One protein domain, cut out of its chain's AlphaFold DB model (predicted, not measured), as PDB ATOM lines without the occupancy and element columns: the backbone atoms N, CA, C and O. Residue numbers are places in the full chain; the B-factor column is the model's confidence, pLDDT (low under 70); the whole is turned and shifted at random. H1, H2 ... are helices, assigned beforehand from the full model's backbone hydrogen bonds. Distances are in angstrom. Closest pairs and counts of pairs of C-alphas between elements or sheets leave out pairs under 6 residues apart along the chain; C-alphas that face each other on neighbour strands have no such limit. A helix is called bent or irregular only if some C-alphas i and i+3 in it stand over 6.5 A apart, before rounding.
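This is residues 181 to 323 of the 323 residues of the protein "Ydc2-catalyt domain-containing protein" of Clavispora lusitaniae (strain ATCC 42720) (UniProt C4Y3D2). Picture a long helical hairpin, H4 and H5, whose two helices meet near their linked end and spread apart like a narrow V; H2 crosses the open end of this V, touching both helices. H1 packs on H4 near H2, at residues 266 to 270 of H4 and to one side of the V, and H3 lies beyond H2, near H2 and touching no helix. The printed part has 143 residues with five named helices, H1 to H5 in order along the chain, and no named strand; the class is all helix, with mostly crossed packing. It is compact, with a radius of gyration of the C-alphas of 16.3 A, yet elongated in outline, spanning 50 by 30 by 28 A.

Find C-alpha 259 at (6.834, 3.635, 32.439); from there H4, residues 259 to 286, runs 40.2 A to C-alpha 286 at (-15.220, 1.082, -1.114). H5, residues 291 to 311, comes next and measures 30.2 A. H2 holds residues 200 to 216 and measures 24.3 A. Look for H3 at residues 238 to 248, 15.5 A long. H1, residues 181 to 190, begins at C-alpha 181, at (-2.819, -1.771, 29.078), and measures 11.7 A. H1 and H5 are irregular: C-alphas 187 and 190 are 7.2 A apart, and C-alphas 305 and 308 are 7.3 A apart; H5 has a kink of 44 degrees near residue 305.

Start at the hairpin of H4 and H5, which run opposite ways at a shallow tilt of 25 degrees. They touch through residues 277 to 285 and 291 to 298 alone, and their closest C-alphas, those of Ala 284 and Ile 291, are 6.8 A apart. Move to Gly 213 and Pro 308, the closest C-alphas of H2 and H5, at 4.8 A; these helices touch about perpendicular, at 89 degrees. H2 also touches H4, at 72 degrees, only just about perpendicular, with C-alphas 208 and 262 closest at 6.2 A. H1 touches residues 266 to 270 of H4 alone, closest at the C-alphas of Met 184 and Tyr 267, 6.5 A. H3 is close to H2 but not clearly touching, with C-alphas 241 and 212 closest at 7.6 A; it is apart from H1, H4 and H5. In H2, H3 and H4 every O i to N i+4 pair is within hydrogen-bond range; in H1 5 of 6 are, and in H5 15 of 17.

Look to Arg 254 and His 288 for the two C-alphas farthest apart, 51.2 A. The printed part has no cut and ends at Thr 323, the chain's last residue. The link from H2 to H3, residues 217 to 237, is long, and that from H4 to H5 is tight. Mean pLDDT of the printed part is 91.4; residues 196 and 323 are under 70.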
ATOM      1  N   SER A 181      -4.224  -1.371  29.213       90.12
ATOM      2  CA  SER A 181      -2.819  -1.771  29.078       90.12
ATOM      3  C   SER A 181      -2.631  -3.147  28.454       90.12
ATOM      4  O   SER A 181      -1.718  -3.318  27.653       90.12
ATOM      5  N   ASN A 182      -3.504  -4.125  28.719       90.06
ATOM      6  CA  ASN A 182      -3.391  -5.431  28.064       90.06
ATOM      7  C   ASN A 182      -3.679  -5.329  26.562       90.06
ATOM      8  O   ASN A 182      -3.019  -6.010  25.785       90.06
ATOM      9  N   LYS A 183      -4.633  -4.483  26.144       92.12
ATOM     10  CA  LYS A 183      -4.923  -4.255  24.720       92.12
ATOM     11  C   LYS A 183      -3.778  -3.520  24.028       92.12
ATOM     12  O   LYS A 183      -3.386  -3.941  22.949       92.12
ATOM     13  N   MET A 184      -3.206  -2.489  24.653       94.50
ATOM     14  CA  MET A 184      -2.052  -1.767  24.101       94.50
ATOM     15  C   MET A 184      -0.819  -2.673  23.998       94.50
ATOM     16  O   MET A 184      -0.195  -2.751  22.942       94.50
ATOM     17  N   VAL A 185      -0.519  -3.443  25.048       94.25
ATOM     18  CA  VAL A 185       0.576  -4.425  25.040       94.25
ATOM     19  C   VAL A 185       0.328  -5.515  23.999       94.25
ATOM     20  O   VAL A 185       1.264  -5.950  23.334       94.25
ATOM     21  N   ASN A 186      -0.914  -5.969  23.839       93.94
ATOM     22  CA  ASN A 186      -1.242  -6.962  22.825       93.94
ATOM     23  C   ASN A 186      -1.110  -6.417  21.407       93.94
ATOM     24  O   ASN A 186      -0.524  -7.097  20.570       93.94
ATOM     25  N   PHE A 187      -1.596  -5.200  21.168       95.94
ATOM     26  CA  PHE A 187      -1.478  -4.517  19.889       95.94
ATOM     27  C   PHE A 187      -0.013  -4.366  19.490       95.94
ATOM     28  O   PHE A 187       0.357  -4.821  18.411       95.94
ATOM     29  N   TRP A 188       0.818  -3.803  20.375       96.44
ATOM     30  CA  TRP A 188       2.218  -3.527  20.074       96.44
ATOM     31  C   TRP A 188       3.122  -4.754  20.112       96.44
ATOM     32  O   TRP A 188       4.012  -4.835  19.278       96.44
ATOM     33  N   LEU A 189       2.923  -5.680  21.056       94.31
ATOM     34  CA  LEU A 189       3.907  -6.713  21.397       94.31
ATOM     35  C   LEU A 189       3.341  -8.138  21.305       94.31
ATOM     36  O   LEU A 189       3.710  -8.906  20.418       94.31
ATOM     37  N   THR A 190       2.493  -8.546  22.254       92.00
ATOM     38  CA  THR A 190       2.344  -9.982  22.582       92.00
ATOM     39  C   THR A 190       1.701 -10.829  21.495       92.00
ATOM     40  O   THR A 190       1.899 -12.041  21.508       92.00
ATOM     41  N   ARG A 191       0.960 -10.235  20.552       91.25
ATOM     42  CA  ARG A 191       0.372 -10.989  19.433       91.25
ATOM     43  C   ARG A 191       1.397 -11.432  18.385       91.25
ATOM     44  O   ARG A 191       1.134 -12.408  17.694       91.25
ATOM     45  N   PHE A 192       2.546 -10.760  18.299       93.12
ATOM     46  CA  PHE A 192       3.588 -11.028  17.296       93.12
ATOM     47  C   PHE A 192       4.795 -11.784  17.853       93.12
ATOM     48  O   PHE A 192       5.533 -12.420  17.106       93.12
ATOM     49  N   LEU A 193       5.016 -11.723  19.166       91.75
ATOM     50  CA  LEU A 193       6.148 -12.381  19.813       91.75
ATOM     51  C   LEU A 193       5.847 -13.859  20.090       91.75
ATOM     52  O   LEU A 193       4.732 -14.222  20.463       91.75
ATOM     53  N   ALA A 194       6.864 -14.719  19.983       87.81
ATOM     54  CA  ALA A 194       6.743 -16.147  20.299       87.81
ATOM     55  C   ALA A 194       6.337 -16.379  21.765       87.81
ATOM     56  O   ALA A 194       5.610 -17.315  22.097       87.81
ATOM     57  N   LYS A 195       6.778 -15.491  22.664       81.19
ATOM     58  CA  LYS A 195       6.409 -15.531  24.078       81.19
ATOM     59  C   LYS A 195       5.057 -14.850  24.304       81.19
ATOM     60  O   LYS A 195       4.969 -13.631  24.404       81.19
ATOM     61  N   THR A 196       4.016 -15.657  24.483       69.81
ATOM     62  CA  THR A 196       2.630 -15.180  24.656       69.81
ATOM     63  C   THR A 196       2.302 -14.691  26.071       69.81
ATOM     64  O   THR A 196       1.356 -13.925  26.255       69.81
ATOM     65  N   LYS A 197       3.079 -15.096  27.089       81.56
ATOM     66  CA  LYS A 197       2.881 -14.706  28.497       81.56
ATOM     67  C   LYS A 197       4.061 -13.890  29.018       81.56
ATOM     68  O   LYS A 197       5.164 -14.413  29.186       81.56
ATOM     69  N   LEU A 198       3.814 -12.617  29.314       85.69
ATOM     70  CA  LEU A 198       4.780 -11.705  29.925       85.69
ATOM     71  C   LEU A 198       4.410 -11.450  31.386       85.69
ATOM     72  O   LEU A 198       3.243 -11.226  31.705       85.69
ATOM     73  N   THR A 199       5.405 -11.433  32.273       88.56
ATOM     74  CA  THR A 199       5.205 -10.876  33.619       88.56
ATOM     75  C   THR A 199       5.038  -9.356  33.535       88.56
ATOM     76  O   THR A 199       5.454  -8.733  32.556       88.56
ATOM     77  N   ALA A 200       4.475  -8.725  34.571       85.88
ATOM     78  CA  ALA A 200       4.313  -7.268  34.597       85.88
ATOM     79  C   ALA A 200       5.652  -6.530  34.398       85.88
ATOM     80  O   ALA A 200       5.733  -5.607  33.592       85.88
ATOM     81  N   ALA A 201       6.723  -6.987  35.057       88.31
ATOM     82  CA  ALA A 201       8.060  -6.414  34.904       88.31
ATOM     83  C   ALA A 201       8.619  -6.588  33.479       88.31
ATOM     84  O   ALA A 201       9.189  -5.652  32.923       88.31
ATOM     85  N   GLN A 202       8.413  -7.759  32.863       90.31
ATOM     86  CA  GLN A 202       8.833  -8.011  31.479       90.31
ATOM     87  C   GLN A 202       8.070  -7.131  30.487       90.31
ATOM     88  O   GLN A 202       8.682  -6.565  29.588       90.31
ATOM     89  N   SER A 203       6.756  -6.979  30.672       91.50
ATOM     90  CA  SER A 203       5.924  -6.101  29.846       91.50
ATOM     91  C   SER A 203       6.409  -4.650  29.909       91.50
ATOM     92  O   SER A 203       6.646  -4.031  28.872       91.50
ATOM     93  N   LYS A 204       6.664  -4.133  31.120       91.81
ATOM     94  CA  LYS A 204       7.222  -2.788  31.327       91.81
ATOM     95  C   LYS A 204       8.547  -2.605  30.591       91.81
ATOM     96  O   LYS A 204       8.678  -1.690  29.786       91.81
ATOM     97  N   LEU A 205       9.488  -3.525  30.802       92.12
ATOM     98  CA  LEU A 205      10.803  -3.477  30.166       92.12
ATOM     99  C   LEU A 205      10.718  -3.524  28.633       92.12
ATOM    100  O   LEU A 205      11.469  -2.824  27.956       92.12
ATOM    101  N   LEU A 206       9.829  -4.347  28.072       93.69
ATOM    102  CA  LEU A 206       9.668  -4.457  26.624       93.69
ATOM    103  C   LEU A 206       9.067  -3.202  26.005       93.69
ATOM    104  O   LEU A 206       9.547  -2.789  24.958       93.69
ATOM    105  N   ARG A 207       8.087  -2.567  26.654       95.06
ATOM    106  CA  ARG A 207       7.523  -1.288  26.197       95.06
ATOM    107  C   ARG A 207       8.579  -0.185  26.158       95.06
ATOM    108  O   ARG A 207       8.714   0.495  25.146       95.06
ATOM    109  N   THR A 208       9.385  -0.064  27.213       95.31
ATOM    110  CA  THR A 208      10.497   0.897  27.243       95.31
ATOM    111  C   THR A 208      11.528   0.593  26.157       95.31
ATOM    112  O   THR A 208      11.940   1.491  25.430       95.31
ATOM    113  N   ASN A 209      11.919  -0.676  25.996       94.12
ATOM    114  CA  ASN A 209      12.869  -1.070  24.955       94.12
ATOM    115  C   ASN A 209      12.309  -0.870  23.540       94.12
ATOM    116  O   ASN A 209      13.089  -0.574  22.641       94.12
ATOM    117  N   LEU A 210      10.999  -1.036  23.341       95.56
ATOM    118  CA  LEU A 210      10.337  -0.794  22.063       95.56
ATOM    119  C   LEU A 210      10.467   0.682  21.685       95.56
ATOM    120  O   LEU A 210      11.020   0.988  20.634       95.56
ATOM    121  N   LEU A 211      10.058   1.581  22.586       96.00
ATOM    122  CA  LEU A 211      10.188   3.019  22.369       96.00
ATOM    123  C   LEU A 211      11.651   3.420  22.153       96.00
ATOM    124  O   LEU A 211      11.957   4.100  21.184       96.00
ATOM    125  N   TYR A 212      12.576   2.984  23.012       95.06
ATOM    126  CA  TYR A 212      13.998   3.313  22.841       95.06
ATOM    127  C   TYR A 212      14.569   2.747  21.542       95.06
ATOM    128  O   TYR A 212      15.458   3.352  20.947       95.06
ATOM    129  N   GLY A 213      14.052   1.606  21.093       94.38
ATOM    130  CA  GLY A 213      14.335   1.040  19.787       94.38
ATOM    131  C   GLY A 213      13.901   1.960  18.652       94.38
ATOM    132  O   GLY A 213      14.720   2.264  17.794       94.38
ATOM    133  N   TRP A 214      12.664   2.458  18.685       95.50
ATOM    134  CA  TRP A 214      12.145   3.434  17.716       95.50
ATOM    135  C   TRP A 214      12.910   4.755  17.732       95.50
ATOM    136  O   TRP A 214      13.190   5.324  16.687       95.50
ATOM    137  N   LEU A 215      13.301   5.220  18.916       93.75
ATOM    138  CA  LEU A 215      14.131   6.411  19.078       93.75
ATOM    139  C   LEU A 215      15.549   6.224  18.512       93.75
ATOM    140  O   LEU A 215      16.134   7.166  17.995       93.75
ATOM    141  N   SER A 216      16.100   5.009  18.597       92.62
ATOM    142  CA  SER A 216      17.427   4.680  18.054       92.62
ATOM    143  C   SER A 216      17.396   4.358  16.558       92.62
ATOM    144  O   SER A 216      18.408   4.497  15.880       92.62
ATOM    145  N   ASN A 217      16.259   3.877  16.059       91.69
ATOM    146  CA  ASN A 217      16.040   3.499  14.670       91.69
ATOM    147  C   ASN A 217      14.669   4.028  14.205       91.69
ATOM    148  O   ASN A 217      13.687   3.273  14.218       91.69
ATOM    149  N   PRO A 218      14.594   5.315  13.813       91.56
ATOM    150  CA  PRO A 218      13.342   5.956  13.419       91.56
ATOM    151  C   PRO A 218      12.631   5.272  12.248       91.56
ATOM    152  O   PRO A 218      11.407   5.290  12.207       91.56
ATOM    153  N   GLU A 219      13.362   4.598  11.354       91.25
ATOM    154  CA  GLU A 219      12.790   3.846  10.221       91.25
ATOM    155  C   GLU A 219      11.933   2.653  10.668       91.25
ATOM    156  O   GLU A 219      11.085   2.164   9.928       91.25
ATOM    157  N   SER A 220      12.147   2.161  11.893       93.44
ATOM    158  CA  SER A 220      11.317   1.117  12.502       93.44
ATOM    159  C   SER A 220      10.194   1.680  13.377       93.44
ATOM    160  O   SER A 220       9.481   0.906  14.006       93.44
ATOM    161  N   ALA A 221      10.036   2.999  13.495       95.19
ATOM    162  CA  ALA A 221       8.952   3.581  14.274       95.19
ATOM    163  C   ALA A 221       7.646   3.595  13.456       95.19
ATOM    164  O   ALA A 221       7.685   3.944  12.278       95.19
ATOM    165  N   PRO A 222       6.473   3.319  14.063       95.50
ATOM    166  CA  PRO A 222       5.188   3.516  13.383       95.50
ATOM    167  C   PRO A 222       4.989   4.979  12.986       95.50
ATOM    168  O   PRO A 222       4.447   5.280  11.929       95.50
ATOM    169  N   PHE A 223       5.474   5.886  13.835       95.31
ATOM    170  CA  PHE A 223       5.538   7.305  13.554       95.31
ATOM    171  C   PHE A 223       6.857   7.864  14.104       95.31
ATOM    172  O   PHE A 223       7.009   7.949  15.329       95.31
ATOM    173  N   PRO A 224       7.821   8.232  13.240       92.94
ATOM    174  CA  PRO A 224       9.089   8.805  13.672       92.94
ATOM    175  C   PRO A 224       8.880  10.062  14.524       92.94
ATOM    176  O   PRO A 224       8.180  10.998  14.122       92.94
ATOM    177  N   LEU A 225       9.486  10.086  15.712       91.38
ATOM    178  CA  LEU A 225       9.378  11.210  16.637       91.38
ATOM    179  C   LEU A 225      10.472  12.245  16.362       91.38
ATOM    180  O   LEU A 225      11.644  11.873  16.301       91.38
ATOM    181  N   PRO A 226      10.135  13.544  16.256       88.19
ATOM    182  CA  PRO A 226      11.113  14.602  16.023       88.19
ATOM    183  C   PRO A 226      11.822  14.996  17.329       88.19
ATOM    184  O   PRO A 226      11.714  16.133  17.782       88.19
ATOM    185  N   ILE A 227      12.503  14.048  17.974       84.81
ATOM    186  CA  ILE A 227      13.241  14.289  19.219       84.81
ATOM    187  C   ILE A 227      14.730  14.394  18.893       84.81
ATOM    188  O   ILE A 227      15.290  13.514  18.243       84.81
ATOM    189  N   GLY A 228      15.368  15.471  19.356       78.25
ATOM    190  CA  GLY A 228      16.799  15.730  19.176       78.25
ATOM    191  C   GLY A 228      17.676  14.871  20.083       78.25
ATOM    192  O   GLY A 228      18.346  15.397  20.962       78.25
ATOM    193  N   LEU A 229      17.644  13.552  19.901       81.69
ATOM    194  CA  LEU A 229      18.501  12.624  20.638       81.69
ATOM    195  C   LEU A 229      19.962  12.749  20.201       81.69
ATOM    196  O   LEU A 229      20.260  13.030  19.039       81.69
ATOM    197  N   GLU A 230      20.876  12.474  21.130       81.00
ATOM    198  CA  GLU A 230      22.298  12.339  20.814       81.00
ATOM    199  C   GLU A 230      22.514  11.230  19.771       81.00
ATOM    200  O   GLU A 230      21.874  10.175  19.821       81.00
ATOM    201  N   GLN A 231      23.451  11.435  18.836       79.25
ATOM    202  CA  GLN A 231      23.717  10.492  17.734       79.25
ATOM    203  C   GLN A 231      24.057   9.072  18.217       79.25
ATOM    204  O   GLN A 231      23.829   8.092  17.515       79.25
ATOM    205  N   ASN A 232      24.592   8.948  19.431       86.25
ATOM    206  CA  ASN A 232      24.987   7.686  20.042       86.25
ATOM    207  C   ASN A 232      23.892   7.066  20.933       86.25
ATOM    208  O   ASN A 232      24.177   6.051  21.573       86.25
ATOM    209  N   PHE A 233      22.660   7.604  20.983       90.94
ATOM    210  CA  PHE A 233      21.606   7.151  21.907       90.94
ATOM    211  C   PHE A 233      21.418   5.627  21.893       90.94
ATOM    212  O   PHE A 233      21.345   4.996  22.946       90.94
ATOM    213  N   GLY A 234      21.432   5.006  20.709       88.00
ATOM    214  CA  GLY A 234      21.293   3.555  20.544       88.00
ATOM    215  C   GLY A 234      22.377   2.720  21.236       88.00
ATOM    216  O   GLY A 234      22.083   1.613  21.694       88.00
ATOM    217  N   SER A 235      23.582   3.271  21.390       90.06
ATOM    218  CA  SER A 235      24.735   2.624  22.032       90.06
ATOM    219  C   SER A 235      24.768   2.778  23.559       90.06
ATOM    220  O   SER A 235      25.501   2.061  24.240       90.06
ATOM    221  N   LEU A 236      23.955   3.681  24.118       92.12
ATOM    222  CA  LEU A 236      23.935   3.957  25.550       92.12
ATOM    223  C   LEU A 236      23.407   2.762  26.365       92.12
ATOM    224  O   LEU A 236      22.535   2.000  25.929       92.12
ATOM    225  N   SER A 237      23.889   2.642  27.607       91.06
ATOM    226  CA  SER A 237      23.327   1.703  28.586       91.06
ATOM    227  C   SER A 237      21.857   2.028  28.879       91.06
ATOM    228  O   SER A 237      21.433   3.172  28.743       91.06
ATOM    229  N   SER A 238      21.067   1.061  29.357       88.81
ATOM    230  CA  SER A 238      19.646   1.299  29.680       88.81
ATOM    231  C   SER A 238      19.436   2.468  30.653       88.81
ATOM    232  O   SER A 238      18.483   3.228  30.507       88.81
ATOM    233  N   ARG A 239      20.338   2.634  31.633       90.62
ATOM    234  CA  ARG A 239      20.286   3.746  32.591       90.62
ATOM    235  C   ARG A 239      20.596   5.083  31.917       90.62
ATOM    236  O   ARG A 239      19.889   6.050  32.172       90.62
ATOM    237  N   ALA A 240      21.614   5.119  31.057       91.88
ATOM    238  CA  ALA A 240      21.984   6.319  30.313       91.88
ATOM    239  C   ALA A 240      20.907   6.714  29.288       91.88
ATOM    240  O   ALA A 240      20.573   7.886  29.205       91.88
ATOM    241  N   LYS A 241      20.276   5.746  28.606       92.62
ATOM    242  CA  LYS A 241      19.110   5.991  27.738       92.62
ATOM    243  C   LYS A 241      17.965   6.639  28.502       92.62
ATOM    244  O   LYS A 241      17.394   7.609  28.031       92.62
ATOM    245  N   THR A 242      17.652   6.132  29.694       92.44
ATOM    246  CA  THR A 242      16.624   6.732  30.553       92.44
ATOM    247  C   THR A 242      16.986   8.140  31.003       92.44
ATOM    248  O   THR A 242      16.121   9.006  30.967       92.44
ATOM    249  N   ALA A 243      18.235   8.390  31.398       91.25
ATOM    250  CA  ALA A 243      18.672   9.733  31.762       91.25
ATOM    251  C   ALA A 243      18.550  10.701  30.574       91.25
ATOM    252  O   ALA A 243      17.815  11.675  30.682       91.25
ATOM    253  N   ALA A 244      19.140  10.353  29.424       91.44
ATOM    254  CA  ALA A 244      19.081  11.157  28.205       91.44
ATOM    255  C   ALA A 244      17.638  11.404  27.739       91.44
ATOM    256  O   ALA A 244      17.282  12.521  27.385       91.44
ATOM    257  N   PHE A 245      16.780  10.380  27.787       91.75
ATOM    258  CA  PHE A 245      15.364  10.518  27.451       91.75
ATOM    259  C   PHE A 245      14.636  11.494  28.384       91.75
ATOM    260  O   PHE A 245      13.857  12.313  27.911       91.75
ATOM    261  N   LEU A 246      14.895  11.432  29.693       92.06
ATOM    262  CA  LEU A 246      14.296  12.356  30.659       92.06
ATOM    263  C   LEU A 246      14.835  13.781  30.518       92.06
ATOM    264  O   LEU A 246      14.059  14.716  30.659       92.06
ATOM    265  N   ASP A 247      16.127  13.949  30.233       89.69
ATOM    266  CA  ASP A 247      16.756  15.267  30.080       89.69
ATOM    267  C   ASP A 247      16.291  15.994  28.803       89.69
ATOM    268  O   ASP A 247      16.339  17.220  28.732       89.69
ATOM    269  N   LEU A 248      15.785  15.253  27.812       87.38
ATOM    270  CA  LEU A 248      15.173  15.815  26.602       87.38
ATOM    271  C   LEU A 248      13.770  16.370  26.829       87.38
ATOM    272  O   LEU A 248      13.297  17.193  26.042       87.38
ATOM    273  N   LEU A 249      13.081  15.892  27.860       88.69
ATOM    274  CA  LEU A 249      11.739  16.337  28.179       88.69
ATOM    275  C   LEU A 249      11.827  17.481  29.190       88.69
ATOM    276  O   LEU A 249      12.455  17.364  30.240       88.69
ATOM    277  N   SER A 250      11.170  18.600  28.897       86.25
ATOM    278  CA  SER A 250      11.011  19.706  29.851       86.25
ATOM    279  C   SER A 250       9.946  19.346  30.894       86.25
ATOM    280  O   SER A 250       8.841  19.880  30.869       86.25
ATOM    281  N   LEU A 251      10.259  18.368  31.748       91.50
ATOM    282  CA  LEU A 251       9.331  17.808  32.731       91.50
ATOM    283  C   LEU A 251       9.125  18.756  33.914       91.50
ATOM    284  O   LEU A 251      10.091  19.282  34.465       91.50
ATOM    285  N   ASP A 252       7.879  18.878  34.370       88.44
ATOM    286  CA  ASP A 252       7.534  19.644  35.575       88.44
ATOM    287  C   ASP A 252       8.050  18.948  36.839       88.44
ATOM    288  O   ASP A 252       8.383  19.578  37.840       88.44
ATOM    289  N   SER A 253       8.093  17.617  36.817       88.88
ATOM    290  CA  SER A 253       8.602  16.795  37.908       88.88
ATOM    291  C   SER A 253       9.460  15.673  37.337       88.88
ATOM    292  O   SER A 253       9.067  15.002  36.385       88.88
ATOM    293  N   ARG A 254      10.644  15.434  37.916       89.19
ATOM    294  CA  ARG A 254      11.544  14.376  37.433       89.19
ATOM    295  C   ARG A 254      11.104  13.015  37.987       89.19
ATOM    296  O   ARG A 254      11.213  12.798  39.197       89.19
ATOM    297  N   PRO A 255      10.638  12.074  37.150       89.19
ATOM    298  CA  PRO A 255      10.167  10.795  37.643       89.19
ATOM    299  C   PRO A 255      11.333   9.862  37.989       89.19
ATOM    300  O   PRO A 255      12.418   9.920  37.410       89.19
ATOM    301  N   THR A 256      11.082   8.931  38.908       81.31
ATOM    302  CA  THR A 256      12.029   7.845  39.233       81.31
ATOM    303  C   THR A 256      11.978   6.699  38.220       81.31
ATOM    304  O   THR A 256      12.911   5.899  38.133       81.31
ATOM    305  N   LYS A 257      10.881   6.601  37.461       83.94
ATOM    306  CA  LYS A 257      10.622   5.579  36.444       83.94
ATOM    307  C   LYS A 257       9.988   6.221  35.215       83.94
ATOM    308  O   LYS A 257       9.317   7.234  35.322       83.94
ATOM    309  N   VAL A 258      10.190   5.622  34.051       92.44
ATOM    310  CA  VAL A 258       9.703   6.163  32.772       92.44
ATOM    311  C   VAL A 258       8.447   5.470  32.258       92.44
ATOM    312  O   VAL A 258       7.978   5.821  31.183       92.44
ATOM    313  N   ASP A 259       7.925   4.460  32.961       92.44
ATOM    314  CA  ASP A 259       6.834   3.635  32.439       92.44
ATOM    315  C   ASP A 259       5.579   4.453  32.128       92.44
ATOM    316  O   ASP A 259       5.050   4.290  31.035       92.44
ATOM    317  N   ASP A 260       5.202   5.400  32.983       93.12
ATOM    318  CA  ASP A 260       4.018   6.245  32.766       93.12
ATOM    319  C   ASP A 260       4.188   7.176  31.537       93.12
ATOM    320  O   ASP A 260       3.244   7.437  30.785       93.12
ATOM    321  N   LEU A 261       5.411   7.666  31.276       95.62
ATOM    322  CA  LEU A 261       5.730   8.474  30.085       95.62
ATOM    323  C   LEU A 261       5.677   7.624  28.813       95.62
ATOM    324  O   LEU A 261       5.071   8.028  27.819       95.62
ATOM    325  N   VAL A 262       6.297   6.442  28.859       96.44
ATOM    326  CA  VAL A 262       6.307   5.463  27.765       96.44
ATOM    327  C   VAL A 262       4.883   5.021  27.432       96.44
ATOM    328  O   VAL A 262       4.517   4.938  26.263       96.44
ATOM    329  N   ASP A 263       4.058   4.759  28.438       95.56
ATOM    330  CA  ASP A 263       2.703   4.255  28.237       95.56
ATOM    331  C   ASP A 263       1.817   5.291  27.556       95.56
ATOM    332  O   ASP A 263       1.139   4.957  26.583       95.56
ATOM    333  N   CYS A 264       1.909   6.561  27.964       95.31
ATOM    334  CA  CYS A 264       1.184   7.649  27.313       95.31
ATOM    335  C   CYS A 264       1.474   7.721  25.813       95.31
ATOM    336  O   CYS A 264       0.540   7.782  25.013       95.31
ATOM    337  N   ILE A 265       2.744   7.668  25.399       97.00
ATOM    338  CA  ILE A 265       3.062   7.737  23.969       97.00
ATOM    339  C   ILE A 265       2.647   6.471  23.212       97.00
ATOM    340  O   ILE A 265       2.190   6.556  22.071       97.00
ATOM    341  N   LEU A 266       2.735   5.297  23.846       97.94
ATOM    342  CA  LEU A 266       2.292   4.045  23.236       97.94
ATOM    343  C   LEU A 266       0.774   4.000  23.053       97.94
ATOM    344  O   LEU A 266       0.320   3.474  22.036       97.94
ATOM    345  N   TYR A 267      -0.015   4.553  23.978       97.94
ATOM    346  CA  TYR A 267      -1.457   4.728  23.779       97.94
ATOM    347  C   TYR A 267      -1.758   5.700  22.642       97.94
ATOM    348  O   TYR A 267      -2.622   5.410  21.812       97.94
ATOM    349  N   ASN A 268      -1.012   6.803  22.576       98.06
ATOM    350  CA  ASN A 268      -1.173   7.837  21.559       98.06
ATOM    351  C   ASN A 268      -0.993   7.267  20.149       98.06
ATOM    352  O   ASN A 268      -1.904   7.293  19.320       98.06
ATOM    353  N   MET A 269       0.164   6.640  19.927       97.81
ATOM    354  CA  MET A 269       0.493   6.008  18.658       97.81
ATOM    355  C   MET A 269      -0.412   4.816  18.355       97.81
ATOM    356  O   MET A 269      -0.705   4.576  17.187       97.81
ATOM    357  N   ALA A 270      -0.860   4.065  19.373       97.94
ATOM    358  CA  ALA A 270      -1.747   2.924  19.147       97.94
ATOM    359  C   ALA A 270      -3.061   3.402  18.547       97.94
ATOM    360  O   ALA A 270      -3.501   2.856  17.541       97.94
ATOM    361  N   PHE A 271      -3.652   4.451  19.126       97.75
ATOM    362  CA  PHE A 271      -4.880   5.028  18.603       97.75
ATOM    363  C   PHE A 271      -4.685   5.568  17.181       97.75
ATOM    364  O   PHE A 271      -5.465   5.233  16.294       97.75
ATOM    365  N   ALA A 272      -3.628   6.352  16.940       97.69
ATOM    366  CA  ALA A 272      -3.357   6.913  15.617       97.69
ATOM    367  C   ALA A 272      -3.172   5.820  14.548       97.69
ATOM    368  O   ALA A 272      -3.760   5.916  13.472       97.69
ATOM    369  N   LYS A 273      -2.428   4.750  14.859       97.50
ATOM    370  CA  LYS A 273      -2.217   3.625  13.935       97.50
ATOM    371  C   LYS A 273      -3.492   2.808  13.715       97.50
ATOM    372  O   LYS A 273      -3.781   2.401  12.596       97.50
ATOM    373  N   GLN A 274      -4.290   2.601  14.763       97.44
ATOM    374  CA  GLN A 274      -5.588   1.930  14.654       97.44
ATOM    375  C   GLN A 274      -6.581   2.725  13.805       97.44
ATOM    376  O   GLN A 274      -7.328   2.131  13.027       97.44
ATOM    377  N   LEU A 275      -6.568   4.056  13.915       97.25
ATOM    378  CA  LEU A 275      -7.363   4.926  13.059       97.25
ATOM    379  C   LEU A 275      -6.873   4.883  11.607       97.25
ATOM    380  O   LEU A 275      -7.698   4.783  10.706       97.25
ATOM    381  N   GLU A 276      -5.561   4.910  11.362       96.44
ATOM    382  CA  GLU A 276      -5.004   4.751  10.011       96.44
ATOM    383  C   GLU A 276      -5.486   3.441   9.367       96.44
ATOM    384  O   GLU A 276      -6.058   3.462   8.278       96.44
ATOM    385  N   HIS A 277      -5.380   2.317  10.081       97.44
ATOM    386  CA  HIS A 277      -5.906   1.032   9.617       97.44
ATOM    387  C   HIS A 277      -7.423   1.049   9.391       97.44
ATOM    388  O   HIS A 277      -7.910   0.457   8.428       97.44
ATOM    389  N   HIS A 278      -8.187   1.730  10.249       97.19
ATOM    390  CA  HIS A 278      -9.626   1.895  10.055       97.19
ATOM    391  C   HIS A 278      -9.940   2.639   8.750       97.19
ATOM    392  O   HIS A 278     -10.763   2.179   7.961       97.19
ATOM    393  N   LEU A 279      -9.258   3.754   8.485       96.00
ATOM    394  CA  LEU A 279      -9.461   4.542   7.268       96.00
ATOM    395  C   LEU A 279      -9.034   3.765   6.012       96.00
ATOM    396  O   LEU A 279      -9.730   3.794   4.995       96.00
ATOM    397  N   GLU A 280      -7.938   3.008   6.088       96.12
ATOM    398  CA  GLU A 280      -7.515   2.095   5.022       96.12
ATOM    399  C   GLU A 280      -8.531   0.968   4.775       96.12
ATOM    400  O   GLU A 280      -8.804   0.633   3.622       96.12
ATOM    401  N   LEU A 281      -9.128   0.407   5.834       96.44
ATOM    402  CA  LEU A 281     -10.203  -0.582   5.718       96.44
ATOM    403  C   LEU A 281     -11.414   0.004   4.998       96.44
ATOM    404  O   LEU A 281     -11.984  -0.651   4.127       96.44
ATOM    405  N   GLU A 282     -11.826   1.217   5.356       95.81
ATOM    406  CA  GLU A 282     -12.973   1.878   4.733       95.81
ATOM    407  C   GLU A 282     -12.725   2.158   3.249       95.81
ATOM    408  O   GLU A 282     -13.597   1.881   2.421       95.81
ATOM    409  N   LYS A 283     -11.506   2.578   2.892       95.19
ATOM    410  CA  LYS A 283     -11.084   2.707   1.495       95.19
ATOM    411  C   LYS A 283     -11.112   1.360   0.764       95.19
ATOM    412  O   LYS A 283     -11.744   1.244  -0.281       95.19
ATOM    413  N   ALA A 284     -10.508   0.321   1.338       95.06
ATOM    414  CA  ALA A 284     -10.489  -1.019   0.752       95.06
ATOM    415  C   ALA A 284     -11.898  -1.605   0.563       95.06
ATOM    416  O   ALA A 284     -12.156  -2.285  -0.427       95.06
ATOM    417  N   ARG A 285     -12.834  -1.317   1.479       92.00
ATOM    418  CA  ARG A 285     -14.249  -1.699   1.340       92.00
ATOM    419  C   ARG A 285     -14.921  -0.996   0.165       92.00
ATOM    420  O   ARG A 285     -15.697  -1.648  -0.528       92.00
ATOM    421  N   ALA A 286     -14.661   0.298  -0.016       93.06
ATOM    422  CA  ALA A 286     -15.220   1.082  -1.114       93.06
ATOM    423  C   ALA A 286     -14.661   0.645  -2.478       93.06
ATOM    424  O   ALA A 286     -15.388   0.632  -3.462       93.06
ATOM    425  N   GLU A 287     -13.390   0.242  -2.515       94.69
ATOM    426  CA  GLU A 287     -12.686  -0.209  -3.724       94.69
ATOM    427  C   GLU A 287     -12.831  -1.718  -3.996       94.69
ATOM    428  O   GLU A 287     -12.324  -2.213  -4.996       94.69
ATOM    429  N   HIS A 288     -13.529  -2.458  -3.129       89.38
ATOM    430  CA  HIS A 288     -13.669  -3.919  -3.200       89.38
ATOM    431  C   HIS A 288     -12.333  -4.697  -3.177       89.38
ATOM    432  O   HIS A 288     -12.251  -5.805  -3.706       89.38
ATOM    433  N   ASN A 289     -11.310  -4.153  -2.512       91.19
ATOM    434  CA  ASN A 289     -10.005  -4.802  -2.344       91.19
ATOM    435  C   ASN A 289     -10.085  -6.020  -1.399       91.19
ATOM    436  O   ASN A 289     -10.972  -6.108  -0.538       91.19
ATOM    437  N   ASP A 290      -9.121  -6.944  -1.501       91.12
ATOM    438  CA  ASP A 290      -9.033  -8.084  -0.583       91.12
ATOM    439  C   ASP A 290      -8.591  -7.635   0.818       91.12
ATOM    440  O   ASP A 290      -7.438  -7.297   1.091       91.12
ATOM    441  N   ILE A 291      -9.539  -7.677   1.749       93.75
ATOM    442  CA  ILE A 291      -9.318  -7.312   3.150       93.75
ATOM    443  C   ILE A 291      -8.343  -8.287   3.844       93.75
ATOM    444  O   ILE A 291      -7.686  -7.918   4.816       93.75
ATOM    445  N   SER A 292      -8.218  -9.528   3.367       92.81
ATOM    446  CA  SER A 292      -7.261 -10.497   3.915       92.81
ATOM    447  C   SER A 292      -5.825 -10.091   3.590       92.81
ATOM    448  O   SER A 292      -4.978 -10.087   4.486       92.81
ATOM    449  N   GLU A 293      -5.571  -9.683   2.345       93.88
ATOM    450  CA  GLU A 293      -4.279  -9.139   1.916       93.88
ATOM    451  C   GLU A 293      -3.937  -7.862   2.693       93.88
ATOM    452  O   GLU A 293      -2.822  -7.716   3.196       93.88
ATOM    453  N   LEU A 294      -4.931  -6.991   2.897       95.69
ATOM    454  CA  LEU A 294      -4.786  -5.793   3.719       95.69
ATOM    455  C   LEU A 294      -4.308  -6.123   5.143       95.69
ATOM    456  O   LEU A 294      -3.331  -5.545   5.614       95.69
ATOM    457  N   THR A 295      -4.944  -7.092   5.812       94.88
ATOM    458  CA  THR A 295      -4.524  -7.496   7.166       94.88
ATOM    459  C   THR A 295      -3.127  -8.113   7.203       94.88
ATOM    460  O   THR A 295      -2.376  -7.834   8.135       94.88
ATOM    461  N   ALA A 296      -2.749  -8.895   6.187       94.19
ATOM    462  CA  ALA A 296      -1.412  -9.478   6.091       94.19
ATOM    463  C   ALA A 296      -0.332  -8.403   5.881       94.19
ATOM    464  O   ALA A 296       0.749  -8.486   6.470       94.19
ATOM    465  N   ARG A 297      -0.630  -7.357   5.096       96.25
ATOM    466  CA  ARG A 297       0.253  -6.194   4.938       96.25
ATOM    467  C   ARG A 297       0.482  -5.486   6.271       96.25
ATOM    468  O   ARG A 297       1.633  -5.207   6.599       96.25
ATOM    469  N   TRP A 298      -0.573  -5.245   7.050       97.12
ATOM    470  CA  TRP A 298      -0.441  -4.635   8.378       97.12
ATOM    471  C   TRP A 298       0.332  -5.515   9.358       97.12
ATOM    472  O   TRP A 298       1.117  -4.997  10.145       97.12
ATOM    473  N   ASP A 299       0.161  -6.840   9.316       96.12
ATOM    474  CA  ASP A 299       0.957  -7.759  10.138       96.12
ATOM    475  C   ASP A 299       2.453  -7.650   9.804       96.12
ATOM    476  O   ASP A 299       3.285  -7.538  10.710       96.12
ATOM    477  N   LYS A 300       2.800  -7.611   8.509       95.56
ATOM    478  CA  LYS A 300       4.183  -7.428   8.047       95.56
ATOM    479  C   LYS A 300       4.748  -6.071   8.466       95.56
ATOM    480  O   LYS A 300       5.867  -6.011   8.970       95.56
ATOM    481  N   GLU A 301       3.979  -4.999   8.287       95.94
ATOM    482  CA  GLU A 301       4.363  -3.653   8.718       95.94
ATOM    483  C   GLU A 301       4.604  -3.608  10.232       95.94
ATOM    484  O   GLU A 301       5.629  -3.112  10.694       95.94
ATOM    485  N   HIS A 302       3.717  -4.219  11.020       96.88
ATOM    486  CA  HIS A 302       3.853  -4.242  12.472       96.88
ATOM    487  C   HIS A 302       5.097  -5.013  12.929       96.88
ATOM    488  O   HIS A 302       5.752  -4.626  13.897       96.88
ATOM    489  N   CYS A 303       5.478  -6.077  12.217       95.69
ATOM    490  CA  CYS A 303       6.722  -6.795  12.495       95.69
ATOM    491  C   CYS A 303       7.964  -5.913  12.300       95.69
ATOM    492  O   CYS A 303       8.916  -6.049  13.073       95.69
ATOM    493  N   VAL A 304       7.943  -4.953  11.362       95.75
ATOM    494  CA  VAL A 304       9.024  -3.960  11.212       95.75
ATOM    495  C   VAL A 304       9.175  -3.140  12.491       95.75
ATOM    496  O   VAL A 304      10.301  -2.923  12.943       95.75
ATOM    497  N   TYR A 305       8.068  -2.789  13.153       96.62
ATOM    498  CA  TYR A 305       8.109  -2.046  14.416       96.62
ATOM    499  C   TYR A 305       8.781  -2.807  15.556       96.62
ATOM    500  O   TYR A 305       9.259  -2.200  16.515       96.62
ATOM    501  N   LEU A 306       8.842  -4.135  15.458       95.69
ATOM    502  CA  LEU A 306       9.463  -5.011  16.446       95.69
ATOM    503  C   LEU A 306      10.937  -5.296  16.161       95.69
ATOM    504  O   LEU A 306      11.613  -5.844  17.037       95.69
ATOM    505  N   THR A 307      11.458  -4.886  14.997       93.75
ATOM    506  CA  THR A 307      12.866  -5.059  14.604       93.75
ATOM    507  C   THR A 307      13.845  -4.692  15.723       93.75
ATOM    508  O   THR A 307      14.714  -5.514  16.021       93.75
ATOM    509  N   PRO A 308      13.702  -3.554  16.439       91.12
ATOM    510  CA  PRO A 308      14.640  -3.206  17.507       91.12
ATOM    511  C   PRO A 308      14.671  -4.210  18.670       91.12
ATOM    512  O   PRO A 308      15.715  -4.432  19.285       91.12
ATOM    513  N   LEU A 309      13.535  -4.844  18.982       91.31
ATOM    514  CA  LEU A 309      13.459  -5.863  20.029       91.31
ATOM    515  C   LEU A 309      14.059  -7.191  19.564       91.31
ATOM    516  O   LEU A 309      14.773  -7.834  20.336       91.31
ATOM    517  N   ILE A 310      13.797  -7.573  18.315       91.12
ATOM    518  CA  ILE A 310      14.262  -8.833  17.724       91.12
ATOM    519  C   ILE A 310      15.779  -8.795  17.528       91.12
ATOM    520  O   ILE A 310      16.481  -9.692  17.986       91.12
ATOM    521  N   ALA A 311      16.298  -7.713  16.939       86.94
ATOM    522  CA  ALA A 311      17.728  -7.530  16.686       86.94
ATOM    523  C   ALA A 311      18.565  -7.523  17.976       86.94
ATOM    524  O   ALA A 311      19.725  -7.921  17.969       86.94
ATOM    525  N   SER A 312      17.973  -7.124  19.107       81.81
ATOM    526  CA  SER A 312      18.649  -7.167  20.407       81.81
ATOM    527  C   SER A 312      18.797  -8.580  20.998       81.81
ATOM    528  O   SER A 312      19.344  -8.724  22.090       81.81
ATOM    529  N   GLY A 313      18.244  -9.611  20.345       78.56
ATOM    530  CA  GLY A 313      18.232 -10.994  20.834       78.56
ATOM    531  C   GLY A 313      17.310 -11.232  22.037       78.56
ATOM    532  O   GLY A 313      17.235 -12.343  22.555       78.56
ATOM    533  N   LYS A 314      16.586 -10.203  22.502       75.81
ATOM    534  CA  LYS A 314      15.709 -10.293  23.680       75.81
ATOM    535  C   LYS A 314      14.423 -11.071  23.411       75.81
ATOM    536  O   LYS A 314      13.825 -11.577  24.358       75.81
ATOM    537  N   MET A 315      13.959 -11.097  22.162       87.31
ATOM    538  CA  MET A 315      12.684 -11.690  21.754       87.31
ATOM    539  C   MET A 315      12.783 -12.270  20.342       87.31
ATOM    540  O   MET A 315      13.600 -11.829  19.541       87.31
ATOM    541  N   SER A 316      11.905 -13.221  20.027       89.00
ATOM    542  CA  SER A 316      11.717 -13.760  18.678       89.00
ATOM    543  C   SER A 316      10.264 -13.611  18.236       89.00
ATOM    544  O   SER A 316       9.345 -13.596  19.065       89.00
ATOM    545  N   LEU A 317      10.054 -13.500  16.922       90.81
ATOM    546  CA  LEU A 317       8.718 -13.541  16.337       90.81
ATOM    547  C   LEU A 317       8.105 -14.930  16.512       90.81
ATOM    548  O   LEU A 317       8.805 -15.952  16.489       90.81
ATOM    549  N   ASN A 318       6.788 -14.947  16.688       89.88
ATOM    550  CA  ASN A 318       5.979 -16.150  16.570       89.88
ATOM    551  C   ASN A 318       6.144 -16.720  15.153       89.88
ATOM    552  O   ASN A 318       6.262 -15.955  14.198       89.88
ATOM    553  N   ASP A 319       6.164 -18.045  15.026       85.88
ATOM    554  CA  ASP A 319       6.387 -18.745  13.757       85.88
ATOM    555  C   ASP A 319       5.422 -18.289  12.656       85.88
ATOM    556  O   ASP A 319       5.816 -18.201  11.500       85.88
ATOM    557  N   ALA A 320       4.198 -17.886  13.020       85.12
ATOM    558  CA  ALA A 320       3.213 -17.336  12.087       85.12
ATOM    559  C   ALA A 320       3.654 -16.037  11.376       85.12
ATOM    560  O   ALA A 320       3.074 -15.687  10.353       85.12
ATOM    561  N   TYR A 321       4.655 -15.327  11.908       87.19
ATOM    562  CA  TYR A 321       5.173 -14.064  11.366       87.19
ATOM    563  C   TYR A 321       6.663 -14.133  11.003       87.19
ATOM    564  O   TYR A 321       7.275 -13.104  10.724       87.19
ATOM    565  N   ARG A 322       7.277 -15.324  11.023       77.62
ATOM    566  CA  ARG A 322       8.641 -15.524  10.518       77.62
ATOM    567  C   ARG A 322       8.569 -15.660   8.999       77.62
ATOM    568  O   ARG A 322       8.320 -16.749   8.493       77.62
ATOM    569  N   THR A 323       8.729 -14.542   8.299       59.16
ATOM    570  CA  THR A 323       8.833 -14.487   6.831       59.16
ATOM    571  C   THR A 323      10.257 -14.208   6.406       59.16
ATOM    572  O   THR A 323      10.821 -13.244   6.973       59.16
TER     573      THR A 323